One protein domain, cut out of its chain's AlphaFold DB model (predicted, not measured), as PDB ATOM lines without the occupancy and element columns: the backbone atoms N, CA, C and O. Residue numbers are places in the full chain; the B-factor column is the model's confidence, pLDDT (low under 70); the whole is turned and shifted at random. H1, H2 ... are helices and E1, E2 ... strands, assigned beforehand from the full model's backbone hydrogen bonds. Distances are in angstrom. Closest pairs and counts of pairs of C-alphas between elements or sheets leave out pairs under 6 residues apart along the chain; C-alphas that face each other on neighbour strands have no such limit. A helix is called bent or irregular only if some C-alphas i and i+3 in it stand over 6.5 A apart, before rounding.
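Overview. This is residues 106 to 227 of the 736 residues of an uncharacterized protein of Fistulina hepatica ATCC 64428 (UniProt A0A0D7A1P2). A hairpin of two strands, E1 and E2, folds back beside arm H5b of the long bent helix H5, and at the far end of the other arm, H5a, a cluster of H1, H2, H3 and H4 makes the opposite end of an extended rod. H4 and H5a meet in a corner, H1 packs across H5a, and short H6 lies in the turn between H5b and E1. The printed part has 122 residues, with six named helices and then two named strands, in the order H1 H2 H3 H4 H5 H6 E1 E2; the sheet E1 - E2 is antiparallel and the class is mostly helix. The radius of gyration of the C-alphas is 24.4 A, and the C-alphas span 79 by 31 by 22 A.

Along the chain. Find C-alpha 201 at (136.054, 187.319, 250.378), where E1 begins; it runs through residues 201 to 209, 26.8 A, and E2 returns through residues 215 to 223, 26.3 A. H5, residues 155 to 190, was assigned as one helix by its hydrogen bonds but is bent: C-alphas 176 and 179 are 6.8 A apart. Its arm H5a, residues 155 to 176, starts at (141.470, 150.289, 214.019) and is 31.2 A long; H5b, residues 179 to 190, is 15.8 A long and irregular, with C-alphas 185 and 188 6.7 A apart. H6 is residues 192 to 195. Look earlier for H1, residues 106 to 114, from (138.162, 164.951, 216.939); H2, residues 116 to 129, 19.7 A; H3, residues 131 to 134; and H4, residues 138 to 152, 21.5 A.

Arrangement. In the hairpin E1 and E2, look at N 204 and O 220, 2.8 A apart, and N 218 and O 206, 2.9 A apart. The closest C-alphas of H5b and E2 are Thr 190 and His 223, 5.4 A. The arms H5a and H5b stand at a steep tilt of 40 degrees. H1 touches H5a through residues 158 to 166 of H5a alone, closest at C-alphas 107 and 162, 4.1 A, about perpendicular at 81 degrees. H2 touches H4, closest at C-alphas 123 and 142, 5.2 A, opposite ways at a steep tilt of 67 degrees, only just short of perpendicular. H3 is close to H4 but not clearly touching, with C-alphas 134 and 141 5.4 A apart. H6 is close to H5b but not clearly touching, with C-alphas 195 and 189 7.0 A apart. Every O i to N i+4 pair is within hydrogen-bond range in H1, H2 and H5a, against 10 of 11 in H4 and 6 of 8 in H5b; H3 and H6 are too short for such a pair.

Size, cuts and confidence. The two farthest C-alphas, of Ser 129 and Asp 197, are 79.0 A apart. The printed part has no cut, and its links are tight. Mean pLDDT of the printed part is 84.9; residues 211 to 213 and 225 to 227 are under 70.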
ATOM      1  N   THR A 106     137.025 164.524 216.103       71.69
ATOM      2  CA  THR A 106     138.162 164.951 216.939       71.69
ATOM      3  C   THR A 106     139.403 164.087 216.698       71.69
ATOM      4  O   THR A 106     140.501 164.628 216.544       71.69
ATOM      5  N   GLY A 107     139.236 162.763 216.571       79.88
ATOM      6  CA  GLY A 107     140.324 161.849 216.202       79.88
ATOM      7  C   GLY A 107     140.904 162.158 214.816       79.88
ATOM      8  O   GLY A 107     142.115 162.356 214.675       79.88
ATOM      9  N   LYS A 108     140.035 162.304 213.803       85.44
ATOM     10  CA  LYS A 108     140.430 162.608 212.417       85.44
ATOM     11  C   LYS A 108     141.119 163.974 212.277       85.44
ATOM     12  O   LYS A 108     142.112 164.078 211.559       85.44
ATOM     13  N   THR A 109     140.665 165.004 212.992       83.94
ATOM     14  CA  THR A 109     141.308 166.333 213.016       83.94
ATOM     15  C   THR A 109     142.681 166.290 213.685       83.94
ATOM     16  O   THR A 109     143.639 166.875 213.173       83.94
ATOM     17  N   ARG A 110     142.836 165.546 214.789       84.69
ATOM     18  CA  ARG A 110     144.146 165.385 215.440       84.69
ATOM     19  C   ARG A 110     145.125 164.581 214.580       84.69
ATOM     20  O   ARG A 110     146.309 164.919 214.535       84.69
ATOM     21  N   TYR A 111     144.637 163.580 213.845       91.19
ATOM     22  CA  TYR A 111     145.411 162.907 212.802       91.19
ATOM     23  C   TYR A 111     145.838 163.875 211.691       91.19
ATOM     24  O   TYR A 111     147.016 163.884 211.327       91.19
ATOM     25  N   ALA A 112     144.926 164.730 211.211       90.44
ATOM     26  CA  ALA A 112     145.208 165.722 210.173       90.44
ATOM     27  C   ALA A 112     146.329 166.691 210.575       90.44
ATOM     28  O   ALA A 112     147.268 166.909 209.810       90.44
ATOM     29  N   ALA A 113     146.276 167.212 211.804       86.19
ATOM     30  CA  ALA A 113     147.312 168.086 212.347       86.19
ATOM     31  C   ALA A 113     148.675 167.377 212.473       86.19
ATOM     32  O   ALA A 113     149.701 167.944 212.100       86.19
ATOM     33  N   ALA A 114     148.692 166.130 212.958       90.69
ATOM     34  CA  ALA A 114     149.924 165.361 213.151       90.69
ATOM     35  C   ALA A 114     150.567 164.872 211.835       90.69
ATOM     36  O   ALA A 114     151.787 164.751 211.763       90.69
ATOM     37  N   ASN A 115     149.767 164.613 210.794       94.62
ATOM     38  CA  ASN A 115     150.206 163.964 209.549       94.62
ATOM     39  C   ASN A 115     150.114 164.890 208.321       94.62
ATOM     40  O   ASN A 115     150.174 164.425 207.180       94.62
ATOM     41  N   ARG A 116     150.013 166.209 208.543       91.69
ATOM     42  CA  ARG A 116     149.882 167.245 207.502       91.69
ATOM     43  C   ARG A 116     150.846 167.082 206.307       91.69
ATOM     44  O   ARG A 116     150.363 167.219 205.186       91.69
ATOM     45  N   PRO A 117     152.145 166.736 206.468       95.12
ATOM     46  CA  PRO A 117     153.039 166.531 205.323       95.12
ATOM     47  C   PRO A 117     152.601 165.387 204.395       95.12
ATOM     48  O   PRO A 117     152.591 165.561 203.179       95.12
ATOM     49  N   ALA A 118     152.177 164.248 204.954       95.62
ATOM     50  CA  ALA A 118     151.709 163.098 204.176       95.62
ATOM     51  C   ALA A 118     150.363 163.381 203.485       95.62
ATOM     52  O   ALA A 118     150.118 162.918 202.371       95.62
ATOM     53  N   ILE A 119     149.503 164.182 204.120       95.12
ATOM     54  CA  ILE A 119     148.224 164.616 203.544       95.12
ATOM     55  C   ILE A 119     148.454 165.564 202.365       95.12
ATOM     56  O   ILE A 119     147.820 165.389 201.328       95.12
ATOM     57  N   GLU A 120     149.390 166.513 202.466       95.06
ATOM     58  CA  GLU A 120     149.754 167.387 201.342       95.06
ATOM     59  C   GLU A 120     150.459 166.620 200.209       95.06
ATOM     60  O   GLU A 120     150.117 166.808 199.041       95.06
ATOM     61  N   GLU A 121     151.356 165.674 200.512       97.12
ATOM     62  CA  GLU A 121     151.935 164.779 199.498       97.12
ATOM     63  C   GLU A 121     150.837 163.991 198.760       97.12
ATOM     64  O   GLU A 121     150.789 163.968 197.522       97.12
ATOM     65  N   ARG A 122     149.888 163.402 199.501       97.12
ATOM     66  CA  ARG A 122     148.778 162.652 198.904       97.12
ATOM     67  C   ARG A 122     147.818 163.556 198.128       97.12
ATOM     68  O   ARG A 122     147.377 163.170 197.047       97.12
ATOM     69  N   ARG A 123     147.553 164.775 198.604       95.56
ATOM     70  CA  ARG A 123     146.780 165.815 197.902       95.56
ATOM     71  C   ARG A 123     147.425 166.167 196.561       95.56
ATOM     72  O   ARG A 123     146.728 166.185 195.547       95.56
ATOM     73  N   HIS A 124     148.741 166.377 196.518       95.81
ATOM     74  CA  HIS A 124     149.469 166.609 195.267       95.81
ATOM     75  C   HIS A 124     149.405 165.397 194.322       95.81
ATOM     76  O   HIS A 124     149.224 165.575 193.116       95.81
ATOM     77  N   ALA A 125     149.468 164.167 194.842       96.62
ATOM     78  CA  ALA A 125     149.276 162.957 194.038       96.62
ATOM     79  C   ALA A 125     147.846 162.835 193.467       96.62
ATOM     80  O   ALA A 125     147.676 162.439 192.310       96.62
ATOM     81  N   LEU A 126     146.813 163.217 194.227       95.69
ATOM     82  CA  LEU A 126     145.423 163.258 193.756       95.69
ATOM     83  C   LEU A 126     145.213 164.340 192.684       95.69
ATOM     84  O   LEU A 126     144.650 164.043 191.631       95.69
ATOM     85  N   LEU A 127     145.739 165.552 192.892       95.00
ATOM     86  CA  LEU A 127     145.716 166.641 191.903       95.00
ATOM     87  C   LEU A 127     146.417 166.248 190.592       95.00
ATOM     88  O   LEU A 127     145.898 166.509 189.511       95.00
ATOM     89  N   LYS A 128     147.576 165.579 190.678       96.38
ATOM     90  CA  LYS A 128     148.353 165.136 189.509       96.38
ATOM     91  C   LYS A 128     147.709 163.969 188.754       96.38
ATOM     92  O   LYS A 128     147.905 163.853 187.547       96.38
ATOM     93  N   SER A 129     146.986 163.087 189.445       95.88
ATOM     94  CA  SER A 129     146.362 161.902 188.837       95.88
ATOM     95  C   SER A 129     144.961 162.160 188.284       95.88
ATOM     96  O   SER A 129     144.570 161.507 187.322       95.88
ATOM     97  N   ASN A 130     144.207 163.089 188.879       95.31
ATOM     98  CA  ASN A 130     142.825 163.393 188.504       95.31
ATOM     99  C   ASN A 130     142.587 164.921 188.463       95.31
ATOM    100  O   ASN A 130     141.767 165.435 189.238       95.31
ATOM    101  N   PRO A 131     143.289 165.668 187.585       92.81
ATOM    102  CA  PRO A 131     143.193 167.128 187.524       92.81
ATOM    103  C   PRO A 131     141.765 167.608 187.230       92.81
ATOM    104  O   PRO A 131     141.312 168.559 187.857       92.81
ATOM    105  N   ASP A 132     141.012 166.903 186.383       93.69
ATOM    106  CA  ASP A 132     139.628 167.269 186.040       93.69
ATOM    107  C   ASP A 132     138.655 167.150 187.227       93.69
ATOM    108  O   ASP A 132     137.628 167.823 187.260       93.69
ATOM    109  N   LYS A 133     138.969 166.302 188.221       92.69
ATOM    110  CA  LYS A 133     138.132 166.089 189.415       92.69
ATOM    111  C   LYS A 133     138.508 167.011 190.577       92.69
ATOM    112  O   LYS A 133     137.644 167.386 191.363       92.69
ATOM    113  N   TYR A 134     139.795 167.328 190.726       91.38
ATOM    114  CA  TYR A 134     140.325 167.993 191.923       91.38
ATOM    115  C   TYR A 134     140.986 169.354 191.656       91.38
ATOM    116  O   TYR A 134     141.218 170.103 192.602       91.38
ATOM    117  N   GLY A 135     141.285 169.692 190.400       79.50
ATOM    118  CA  GLY A 135     142.045 170.888 190.022       79.50
ATOM    119  C   GLY A 135     141.296 172.215 190.174       79.50
ATOM    120  O   GLY A 135     141.945 173.251 190.272       79.50
ATOM    121  N   GLN A 136     139.959 172.197 190.229       80.44
ATOM    122  CA  GLN A 136     139.155 173.387 190.546       80.44
ATOM    123  C   GLN A 136     139.047 173.606 192.065       80.44
ATOM    124  O   GLN A 136     139.333 174.696 192.551       80.44
ATOM    125  N   ASN A 137     138.728 172.557 192.834       75.75
ATOM    126  CA  ASN A 137     138.495 172.661 194.279       75.75
ATOM    127  C   ASN A 137     139.664 172.064 195.078       75.75
ATOM    128  O   ASN A 137     139.606 170.929 195.562       75.75
ATOM    129  N   GLY A 138     140.717 172.862 195.281       75.00
ATOM    130  CA  GLY A 138     141.936 172.452 195.992       75.00
ATOM    131  C   GLY A 138     141.740 171.998 197.450       75.00
ATOM    132  O   GLY A 138     142.622 171.322 197.988       75.00
ATOM    133  N   GLY A 139     140.607 172.333 198.081       80.31
ATOM    134  CA  GLY A 139     140.183 171.799 199.385       80.31
ATOM    135  C   GLY A 139     139.599 170.383 199.297       80.31
ATOM    136  O   GLY A 139     139.932 169.528 200.117       80.31
ATOM    137  N   GLY A 140     138.837 170.073 198.242       84.94
ATOM    138  CA  GLY A 140     138.317 168.724 197.988       84.94
ATOM    139  C   GLY A 140     139.433 167.695 197.774       84.94
ATOM    140  O   GLY A 140     139.326 166.559 198.230       84.94
ATOM    141  N   ALA A 141     140.552 168.117 197.175       89.50
ATOM    142  CA  ALA A 141     141.772 167.312 197.089       89.50
ATOM    143  C   ALA A 141     142.366 166.973 198.473       89.50
ATOM    144  O   ALA A 141     142.806 165.845 198.694       89.50
ATOM    145  N   HIS A 142     142.374 167.937 199.402       90.50
ATOM    146  CA  HIS A 142     142.900 167.757 200.760       90.50
ATOM    147  C   HIS A 142     141.974 166.853 201.587       90.50
ATOM    148  O   HIS A 142     142.441 165.898 202.200       90.50
ATOM    149  N   GLN A 143     140.657 167.082 201.544       89.25
ATOM    150  CA  GLN A 143     139.677 166.257 202.262       89.25
ATOM    151  C   GLN A 143     139.633 164.812 201.728       89.25
ATOM    152  O   GLN A 143     139.477 163.869 202.507       89.25
ATOM    153  N   ALA A 144     139.837 164.608 200.420       91.25
ATOM    154  CA  ALA A 144     140.006 163.277 199.837       91.25
ATOM    155  C   ALA A 144     141.294 162.592 200.331       91.25
ATOM    156  O   ALA A 144     141.231 161.445 200.771       91.25
ATOM    157  N   ALA A 145     142.432 163.299 200.334       95.25
ATOM    158  CA  ALA A 145     143.707 162.786 200.841       95.25
ATOM    159  C   ALA A 145     143.640 162.415 202.334       95.25
ATOM    160  O   ALA A 145     144.011 161.304 202.708       95.25
ATOM    161  N   LEU A 146     143.106 163.308 203.174       94.75
ATOM    162  CA  LEU A 146     142.885 163.062 204.600       94.75
ATOM    163  C   LEU A 146     141.954 161.865 204.829       94.75
ATOM    164  O   LEU A 146     142.207 161.055 205.713       94.75
ATOM    165  N   THR A 147     140.883 161.734 204.044       93.62
ATOM    166  CA  THR A 147     139.931 160.626 204.204       93.62
ATOM    167  C   THR A 147     140.532 159.292 203.770       93.62
ATOM    168  O   THR A 147     140.371 158.315 204.490       93.62
ATOM    169  N   GLU A 148     141.278 159.241 202.664       96.12
ATOM    170  CA  GLU A 148     141.974 158.027 202.223       96.12
ATOM    171  C   GLU A 148     143.026 157.568 203.246       96.12
ATOM    172  O   GLU A 148     143.038 156.401 203.639       96.12
ATOM    173  N   LEU A 149     143.858 158.494 203.733       96.88
ATOM    174  CA  LEU A 149     144.901 158.205 204.719       96.88
ATOM    175  C   LEU A 149     144.322 157.820 206.092       96.88
ATOM    176  O   LEU A 149     144.769 156.840 206.684       96.88
ATOM    177  N   TRP A 150     143.281 158.515 206.567       95.94
ATOM    178  CA  TRP A 150     142.558 158.136 207.789       95.94
ATOM    179  C   TRP A 150     141.906 156.757 207.649       95.94
ATOM    180  O   TRP A 150     142.021 155.928 208.547       95.94
ATOM    181  N   SER A 151     141.258 156.462 206.517       95.31
ATOM    182  CA  SER A 151     140.671 155.143 206.264       95.31
ATOM    183  C   SER A 151     141.719 154.026 206.265       95.31
ATOM    184  O   SER A 151     141.413 152.953 206.786       95.31
ATOM    185  N   ALA A 152     142.930 154.284 205.757       96.69
ATOM    186  CA  ALA A 152     144.029 153.320 205.683       96.69
ATOM    187  C   ALA A 152     144.680 152.965 207.037       96.69
ATOM    188  O   ALA A 152     145.324 151.921 207.125       96.69
ATOM    189  N   LEU A 153     144.502 153.777 208.090       95.69
ATOM    190  CA  LEU A 153     144.960 153.435 209.445       95.69
ATOM    191  C   LEU A 153     144.311 152.144 209.962       95.69
ATOM    192  O   LEU A 153     143.135 151.869 209.699       95.69
ATOM    193  N   SER A 154     145.024 151.396 210.801       96.62
ATOM    194  CA  SER A 154     144.423 150.306 211.573       96.62
ATOM    195  C   SER A 154     143.370 150.825 212.563       96.62
ATOM    196  O   SER A 154     143.358 151.992 212.963       96.62
ATOM    197  N   GLN A 155     142.476 149.937 213.009       92.69
ATOM    198  CA  GLN A 155     141.470 150.289 214.019       92.69
ATOM    199  C   GLN A 155     142.082 150.537 215.412       92.69
ATOM    200  O   GLN A 155     141.394 151.063 216.283       92.69
ATOM    201  N   GLU A 156     143.346 150.162 215.635       93.00
ATOM    202  CA  GLU A 156     144.093 150.488 216.856       93.00
ATOM    203  C   GLU A 156     144.628 151.923 216.796       93.00
ATOM    204  O   GLU A 156     144.396 152.701 217.715       93.00
ATOM    205  N   GLU A 157     145.247 152.317 215.678       94.31
ATOM    206  CA  GLU A 157     145.730 153.689 215.468       94.31
ATOM    207  C   GLU A 157     144.585 154.708 215.507       94.31
ATOM    208  O   GLU A 157     144.716 155.740 216.160       94.31
ATOM    209  N   LYS A 158     143.442 154.405 214.874       93.00
ATOM    210  CA  LYS A 158     142.226 155.239 214.955       93.00
ATOM    211  C   LYS A 158     141.798 155.465 216.406       93.00
ATOM    212  O   LYS A 158     141.712 156.613 216.840       93.00
ATOM    213  N   ARG A 159     141.661 154.379 217.181       89.81
ATOM    214  CA  ARG A 159     141.321 154.432 218.613       89.81
ATOM    215  C   ARG A 159     142.361 155.170 219.453       89.81
ATOM    216  O   ARG A 159     141.983 155.824 220.419       89.81
ATOM    217  N   GLU A 160     143.640 155.123 219.095       91.69
ATOM    218  CA  GLU A 160     144.681 155.912 219.761       91.69
ATOM    219  C   GLU A 160     144.540 157.413 219.455       91.69
ATOM    220  O   GLU A 160     144.572 158.222 220.381       91.69
ATOM    221  N   TYR A 161     144.298 157.813 218.200       90.12
ATOM    222  CA  TYR A 161     144.014 159.218 217.862       90.12
ATOM    223  C   TYR A 161     142.713 159.724 218.513       90.12
ATOM    224  O   TYR A 161     142.682 160.854 219.004       90.12
ATOM    225  N   GLU A 162     141.669 158.894 218.577       88.62
ATOM    226  CA  GLU A 162     140.397 159.171 219.265       88.62
ATOM    227  C   GLU A 162     140.585 159.308 220.789       88.62
ATOM    228  O   GLU A 162     140.150 160.306 221.371       88.62
ATOM    229  N   ARG A 163     141.292 158.370 221.441       88.25
ATOM    230  CA  ARG A 163     141.647 158.432 222.874       88.25
ATOM    231  C   ARG A 163     142.419 159.708 223.180       88.25
ATOM    232  O   ARG A 163     142.041 160.472 224.063       88.25
ATOM    233  N   LEU A 164     143.472 159.967 222.411       81.81
ATOM    234  CA  LEU A 164     144.320 161.139 222.569       81.81
ATOM    235  C   LEU A 164     143.548 162.451 222.371       81.81
ATOM    236  O   LEU A 164     143.824 163.420 223.082       81.81
ATOM    237  N   ALA A 165     142.615 162.516 221.418       80.50
ATOM    238  CA  ALA A 165     141.760 163.687 221.212       80.50
ATOM    239  C   ALA A 165     140.712 163.848 222.331       80.50
ATOM    240  O   ALA A 165     140.445 164.969 222.756       80.50
ATOM    241  N   THR A 166     140.198 162.740 222.875       77.25
ATOM    242  CA  THR A 166     139.313 162.735 224.053       77.25
ATOM    243  C   THR A 166     140.034 163.287 225.286       77.25
ATOM    244  O   THR A 166     139.493 164.147 225.970       77.25
ATOM    245  N   GLU A 167     141.282 162.876 225.532       77.94
ATOM    246  CA  GLU A 167     142.121 163.389 226.632       77.94
ATOM    247  C   GLU A 167     142.458 164.884 226.486       77.94
ATOM    248  O   GLU A 167     142.614 165.593 227.474       77.94
ATOM    249  N   GLU A 168     142.554 165.391 225.255       73.81
ATOM    250  CA  GLU A 168     142.722 166.823 224.986       73.81
ATOM    251  C   GLU A 168     141.440 167.614 225.234       73.81
ATOM    252  O   GLU A 168     141.484 168.625 225.933       73.81
ATOM    253  N   HIS A 169     140.302 167.122 224.738       72.12
ATOM    254  CA  HIS A 169     139.008 167.737 225.011       72.12
ATOM    255  C   HIS A 169     138.709 167.746 226.517       72.12
ATOM    256  O   HIS A 169     138.248 168.768 227.026       72.12
ATOM    257  N   ASP A 170     138.994 166.660 227.240       72.94
ATOM    258  CA  ASP A 170     138.836 166.591 228.695       72.94
ATOM    259  C   ASP A 170     139.736 167.613 229.407       72.94
ATOM    260  O   ASP A 170     139.259 168.352 230.264       72.94
ATOM    261  N   VAL A 171     141.009 167.761 229.018       72.62
ATOM    262  CA  VAL A 171     141.891 168.797 229.592       72.62
ATOM    263  C   VAL A 171     141.355 170.213 229.347       72.62
ATOM    264  O   VAL A 171     141.275 170.997 230.295       72.62
ATOM    265  N   ASP A 172     140.950 170.553 228.123       72.81
ATOM    266  CA  ASP A 172     140.432 171.894 227.816       72.81
ATOM    267  C   ASP A 172     139.066 172.163 228.464       72.81
ATOM    268  O   ASP A 172     138.773 173.293 228.863       72.81
ATOM    269  N   GLU A 173     138.226 171.139 228.617       74.94
ATOM    270  CA  GLU A 173     136.932 171.239 229.291       74.94
ATOM    271  C   GLU A 173     137.095 171.354 230.815       74.94
ATOM    272  O   GLU A 173     136.472 172.217 231.435       74.94
ATOM    273  N   ASN A 174     138.023 170.610 231.420       74.62
ATOM    274  CA  ASN A 174     138.413 170.795 232.820       74.62
ATOM    275  C   ASN A 174     139.001 172.199 233.063       74.62
ATOM    276  O   ASN A 174     138.688 172.823 234.076       74.62
ATOM    277  N   ILE A 175     139.769 172.765 232.123       77.62
ATOM    278  CA  ILE A 175     140.254 174.159 232.196       77.62
ATOM    279  C   ILE A 175     139.100 175.182 232.127       77.62
ATOM    280  O   ILE A 175     139.209 176.258 232.726       77.62
ATOM    281  N   LYS A 176     137.986 174.875 231.442       78.25
ATOM    282  CA  LYS A 176     136.762 175.708 231.438       78.25
ATOM    283  C   LYS A 176     135.930 175.550 232.715       78.25
ATOM    284  O   LYS A 176     135.380 176.541 233.187       78.25
ATOM    285  N   GLN A 177     135.824 174.339 233.266       80.62
ATOM    286  CA  GLN A 177     134.980 174.045 234.432       80.62
ATOM    287  C   GLN A 177     135.665 174.391 235.767       80.62
ATOM    288  O   GLN A 177     134.991 174.842 236.694       80.62
ATOM    289  N   PHE A 178     136.999 174.295 235.849       85.12
ATOM    290  CA  PHE A 178     137.794 174.577 237.053       85.12
ATOM    291  C   PHE A 178     137.460 175.908 237.760       85.12
ATOM    292  O   PHE A 178     137.322 175.888 238.986       85.12
ATOM    293  N   PRO A 179     137.285 177.059 237.072       83.69
ATOM    294  CA  PRO A 179     136.940 178.311 237.744       83.69
ATOM    295  C   PRO A 179     135.595 178.256 238.472       83.69
ATOM    296  O   PRO A 179     135.472 178.807 239.566       83.69
ATOM    297  N   VAL A 180     134.610 177.560 237.896       79.94
ATOM    298  CA  VAL A 180     133.262 177.411 238.462       79.94
ATOM    299  C   VAL A 180     133.275 176.404 239.610       79.94
ATOM    300  O   VAL A 180     132.803 176.717 240.702       79.94
ATOM    301  N   GLU A 181     133.868 175.222 239.407       83.81
ATOM    302  CA  GLU A 181     133.961 174.199 240.456       83.81
ATOM    303  C   GLU A 181     134.761 174.704 241.670       83.81
ATOM    304  O   GLU A 181     134.340 174.497 242.812       83.81
ATOM    305  N   LEU A 182     135.852 175.455 241.461       88.31
ATOM    306  CA  LEU A 182     136.604 176.056 242.564       88.31
ATOM    307  C   LEU A 182     135.833 177.200 243.242       88.31
ATOM    308  O   LEU A 182     135.892 177.316 244.465       88.31
ATOM    309  N   GLN A 183     135.080 178.027 242.505       85.25
ATOM    310  CA  GLN A 183     134.238 179.069 243.110       85.25
ATOM    311  C   GLN A 183     133.191 178.463 244.059       85.25
ATOM    312  O   GLN A 183     133.026 178.951 245.181       85.25
ATOM    313  N   VAL A 184     132.549 177.367 243.637       81.38
ATOM    314  CA  VAL A 184     131.611 176.585 244.458       81.38
ATOM    315  C   VAL A 184     132.326 175.949 245.654       81.38
ATOM    316  O   VAL A 184     131.836 176.051 246.777       81.38
ATOM    317  N   ALA A 185     133.516 175.369 245.466       84.94
ATOM    318  CA  ALA A 185     134.312 174.800 246.559       84.94
ATOM    319  C   ALA A 185     134.799 175.847 247.585       84.94
ATOM    320  O   ALA A 185     135.031 175.507 248.747       84.94
ATOM    321  N   LEU A 186     134.928 177.120 247.193       87.50
ATOM    322  CA  LEU A 186     135.292 178.238 248.073       87.50
ATOM    323  C   LEU A 186     134.091 178.823 248.845       87.50
ATOM    324  O   LEU A 186     134.276 179.367 249.935       87.50
ATOM    325  N   GLU A 187     132.862 178.690 248.332       84.88
ATOM    326  CA  GLU A 187     131.642 179.249 248.945       84.88
ATOM    327  C   GLU A 187     131.398 178.807 250.413       84.88
ATOM    328  O   GLU A 187     130.971 179.630 251.226       84.88
ATOM    329  N   PRO A 188     131.676 177.553 250.836       84.06
ATOM    330  CA  PRO A 188     131.592 177.152 252.242       84.06
ATOM    331  C   PRO A 188     132.498 177.958 253.183       84.06
ATOM    332  O   PRO A 188     132.124 178.189 254.333       84.06
ATOM    333  N   TYR A 189     133.666 178.394 252.701       84.38
ATOM    334  CA  TYR A 189     134.681 179.092 253.495       84.38
ATOM    335  C   TYR A 189     134.424 180.596 253.581       84.38
ATOM    336  O   TYR A 189     134.704 181.206 254.611       84.38
ATOM    337  N   THR A 190     133.839 181.198 252.545       84.88
ATOM    338  CA  THR A 190     133.495 182.629 252.542       84.88
ATOM    339  C   THR A 190     132.275 182.946 253.406       84.88
ATOM    340  O   THR A 190     132.114 184.083 253.853       84.88
ATOM    341  N   LYS A 191     131.443 181.945 253.729       81.94
ATOM    342  CA  LYS A 191     130.251 182.097 254.579       81.94
ATOM    343  C   LYS A 191     130.552 182.670 255.970       81.94
ATOM    344  O   LYS A 191     131.530 182.325 256.633       81.94
ATOM    345  N   ARG A 192     129.600 183.475 256.459       72.81
ATOM    346  CA  ARG A 192     129.565 184.139 257.783       72.81
ATOM    347  C   ARG A 192     129.968 183.253 258.972       72.81
ATOM    348  O   ARG A 192     130.557 183.734 259.931       72.81
ATOM    349  N   ASN A 193     129.696 181.953 258.909       73.75
ATOM    350  CA  ASN A 193     129.995 181.031 260.006       73.75
ATOM    351  C   ASN A 193     131.478 180.602 260.073       73.75
ATOM    352  O   ASN A 193     131.881 180.049 261.092       73.75
ATOM    353  N   MET A 194     132.269 180.835 259.016       77.19
ATOM    354  CA  MET A 194     133.691 180.460 258.933       77.19
ATOM    355  C   MET A 194     134.632 181.649 259.157       77.19
ATOM    356  O   MET A 194     135.551 181.550 259.965       77.19
ATOM    357  N   LEU A 195     134.394 182.780 258.480       77.94
ATOM    358  CA  LEU A 195     135.266 183.967 258.554       77.94
ATOM    359  C   LEU A 195     134.746 185.088 259.480       77.94
ATOM    360  O   LEU A 195     135.463 186.055 259.725       77.94
ATOM    361  N   GLY A 196     133.561 184.920 260.079       78.25
ATOM    362  CA  GLY A 196     133.027 185.790 261.135       78.25
ATOM    363  C   GLY A 196     131.781 186.588 260.740       78.25
ATOM    364  O   GLY A 196     131.255 186.467 259.633       78.25
ATOM    365  N   ASP A 197     131.281 187.417 261.662       70.62
ATOM    366  CA  ASP A 197     130.082 188.247 261.465       70.62
ATOM    367  C   ASP A 197     130.306 189.344 260.409       70.62
ATOM    368  O   ASP A 197     130.674 190.476 260.711       70.62
ATOM    369  N   GLY A 198     130.080 188.972 259.150       71.12
ATOM    370  CA  GLY A 198     130.480 189.731 257.963       71.12
ATOM    371  C   GLY A 198     131.080 188.861 256.851       71.12
ATOM    372  O   GLY A 198     131.468 189.395 255.821       71.12
ATOM    373  N   GLY A 199     131.154 187.536 257.033       81.81
ATOM    374  CA  GLY A 199     131.716 186.609 256.050       81.81
ATOM    375  C   GLY A 199     133.177 186.906 255.740       81.81
ATOM    376  O   GLY A 199     133.895 187.509 256.533       81.81
ATOM    377  N   GLY A 200     133.600 186.496 254.555       83.31
ATOM    378  CA  GLY A 200     134.828 186.972 253.944       83.31
ATOM    379  C   GLY A 200     134.741 186.931 252.428       83.31
ATOM    380  O   GLY A 200     133.761 186.455 251.848       83.31
ATOM    381  N   GLU A 201     135.794 187.434 251.805       85.75
ATOM    382  CA  GLU A 201     136.054 187.319 250.378       85.75
ATOM    383  C   GLU A 201     137.334 186.502 250.194       85.75
ATOM    384  O   GLU A 201     138.306 186.668 250.934       85.75
ATOM    385  N   MET A 202     137.316 185.582 249.235       88.56
ATOM    386  CA  MET A 202     138.461 184.762 248.860       88.56
ATOM    387  C   MET A 202     138.703 184.912 247.364       88.56
ATOM    388  O   MET A 202     137.819 184.650 246.548       88.56
ATOM    389  N   MET A 203     139.923 185.319 247.028       90.50
ATOM    390  CA  MET A 203     140.390 185.529 245.667       90.50
ATOM    391  C   MET A 203     141.520 184.535 245.385       90.50
ATOM    392  O   MET A 203     142.530 184.528 246.089       90.50
ATOM    393  N   VAL A 204     141.343 183.682 244.376       91.06
ATOM    394  CA  VAL A 204     142.345 182.702 243.943       91.06
ATOM    395  C   VAL A 204     142.806 183.042 242.533       91.06
ATOM    396  O   VAL A 204     142.040 182.967 241.574       91.06
ATOM    397  N   PHE A 205     144.081 183.396 242.416       89.00
ATOM    398  CA  PHE A 205     144.767 183.554 241.139       89.00
ATOM    399  C   PHE A 205     145.196 182.180 240.625       89.00
ATOM    400  O   PHE A 205     145.796 181.403 241.371       89.00
ATOM    401  N   TYR A 206     144.912 181.884 239.360       87.00
ATOM    402  CA  TYR A 206     145.291 180.626 238.720       87.00
ATOM    403  C   TYR A 206     145.975 180.871 237.373       87.00
ATOM    404  O   TYR A 206     145.787 181.910 236.738       87.00
ATOM    405  N   ALA A 207     146.789 179.907 236.945       84.75
ATOM    406  CA  ALA A 207     147.490 179.949 235.671       84.75
ATOM    407  C   ALA A 207     147.703 178.532 235.128       84.75
ATOM    408  O   ALA A 207     148.276 177.685 235.813       84.75
ATOM    409  N   PHE A 208     147.283 178.296 233.887       82.62
ATOM    410  CA  PHE A 208     147.480 177.043 233.161       82.62
ATOM    411  C   PHE A 208     148.330 177.284 231.914       82.62
ATOM    412  O   PHE A 208     148.242 178.345 231.297       82.62
ATOM    413  N   ARG A 209     149.144 176.300 231.518       76.88
ATOM    414  CA  ARG A 209     149.819 176.312 230.214       76.88
ATOM    415  C   ARG A 209     148.983 175.518 229.214       76.88
ATOM    416  O   ARG A 209     148.779 174.328 229.439       76.88
ATOM    417  N   LYS A 210     148.534 176.148 228.122       72.75
ATOM    418  CA  LYS A 210     147.998 175.423 226.955       72.75
ATOM    419  C   LYS A 210     149.109 174.587 226.303       72.75
ATOM    420  O   LYS A 210     150.298 174.831 226.528       72.75
ATOM    421  N   LYS A 211     148.742 173.680 225.390       60.66
ATOM    422  CA  LYS A 211     149.696 172.891 224.585       60.66
ATOM    423  C   LYS A 211     150.720 173.734 223.812       60.66
ATOM    424  O   LYS A 211     151.885 173.357 223.763       60.66
ATOM    425  N   LYS A 212     150.329 174.907 223.292       69.62
ATOM    426  CA  LYS A 212     151.232 175.883 222.639       69.62
ATOM    427  C   LYS A 212     152.154 176.642 223.623       69.62
ATOM    428  O   LYS A 212     152.754 177.645 223.261       69.62
ATOM    429  N   ASN A 213     152.265 176.188 224.878       66.44
ATOM    430  CA  ASN A 213     153.022 176.797 225.986       66.44
ATOM    431  C   ASN A 213     152.545 178.204 226.427       66.44
ATOM    432  O   ASN A 213     153.131 178.805 227.334       66.44
ATOM    433  N   GLU A 214     151.461 178.703 225.828       71.38
ATOM    434  CA  GLU A 214     150.730 179.912 226.211       71.38
ATOM    435  C   GLU A 214     150.213 179.812 227.654       71.38
ATOM    436  O   GLU A 214     149.670 178.781 228.053       71.38
ATOM    437  N   LEU A 215     150.360 180.886 228.436       76.00
ATOM    438  CA  LEU A 215     149.948 180.929 229.838       76.00
ATOM    439  C   LEU A 215     148.569 181.594 229.990       76.00
ATOM    440  O   LEU A 215     148.476 182.815 230.097       76.00
ATOM    441  N   LYS A 216     147.503 180.794 230.067       77.75
ATOM    442  CA  LYS A 216     146.154 181.285 230.378       77.75
ATOM    443  C   LYS A 216     146.033 181.534 231.882       77.75
ATOM    444  O   LYS A 216     145.998 180.587 232.668       77.75
ATOM    445  N   THR A 217     145.966 182.800 232.285       84.12
ATOM    446  CA  THR A 217     145.764 183.223 233.682       84.12
ATOM    447  C   THR A 217     144.315 183.611 233.960       84.12
ATOM    448  O   THR A 217     143.599 184.012 233.046       84.12
ATOM    449  N   GLY A 218     143.896 183.578 235.223       85.62
ATOM    450  CA  GLY A 218     142.609 184.129 235.641       85.62
ATOM    451  C   GLY A 218     142.482 184.309 237.152       85.62
ATOM    452  O   GLY A 218     143.400 184.001 237.918       85.62
ATOM    453  N   VAL A 219     141.325 184.821 237.573       89.62
ATOM    454  CA  VAL A 219     140.991 185.102 238.975       89.62
ATOM    455  C   VAL A 219     139.634 184.487 239.300       89.62
ATOM    456  O   VAL A 219     138.668 184.688 238.571       89.62
ATOM    457  N   ILE A 220     139.561 183.748 240.403       89.06
ATOM    458  CA  ILE A 220     138.335 183.145 240.931       89.06
ATOM    459  C   ILE A 220     137.984 183.883 242.218       89.06
ATOM    460  O   ILE A 220     138.777 183.894 243.159       89.06
ATOM    461  N   MET A 221     136.810 184.513 242.254       87.38
ATOM    462  CA  MET A 221     136.332 185.284 243.402       87.38
ATOM    463  C   MET A 221     135.113 184.608 244.025       87.38
ATOM    464  O   MET A 221     134.090 184.417 243.369       87.38
ATOM    465  N   SER A 222     135.208 184.281 245.309       88.38
ATOM    466  CA  SER A 222     134.085 183.833 246.132       88.38
ATOM    467  C   SER A 222     133.879 184.832 247.268       88.38
ATOM    468  O   SER A 222     134.843 185.302 247.873       88.38
ATOM    469  N   HIS A 223     132.629 185.166 247.573       84.00
ATOM    470  CA  HIS A 223     132.266 186.132 248.609       84.00
ATOM    471  C   HIS A 223     130.954 185.720 249.278       84.00
ATOM    472  O   HIS A 223     130.120 185.056 248.667       84.00
ATOM    473  N   CYS A 224     130.729 186.138 250.524       76.75
ATOM    474  CA  CYS A 224     129.461 185.862 251.201       76.75
ATOM    475  C   CYS A 224     128.336 186.780 250.672       76.75
ATOM    476  O   CYS A 224     128.430 187.998 250.850       76.75
ATOM    477  N   PRO A 225     127.223 186.255 250.114       67.12
ATOM    478  CA  PRO A 225     126.145 187.094 249.568       67.12
ATOM    479  C   PRO A 225     125.488 188.028 250.600       67.12
ATOM    480  O   PRO A 225     124.942 189.072 250.249       67.12
ATOM    481  N   SER A 226     125.579 187.703 251.897       63.66
ATOM    482  CA  SER A 226     125.079 188.563 252.981       63.66
ATOM    483  C   SER A 226     125.773 189.922 253.077       63.66
ATOM    484  O   SER A 226     125.237 190.826 253.713       63.66
ATOM    485  N   ASN A 227     126.958 190.072 252.483       59.75
ATOM    486  CA  ASN A 227     127.805 191.247 252.675       59.75
ATOM    487  C   ASN A 227     127.262 192.449 251.897       59.75
ATOM    488  O   ASN A 227     127.189 193.552 252.431       59.75
TER     489      ASN A 227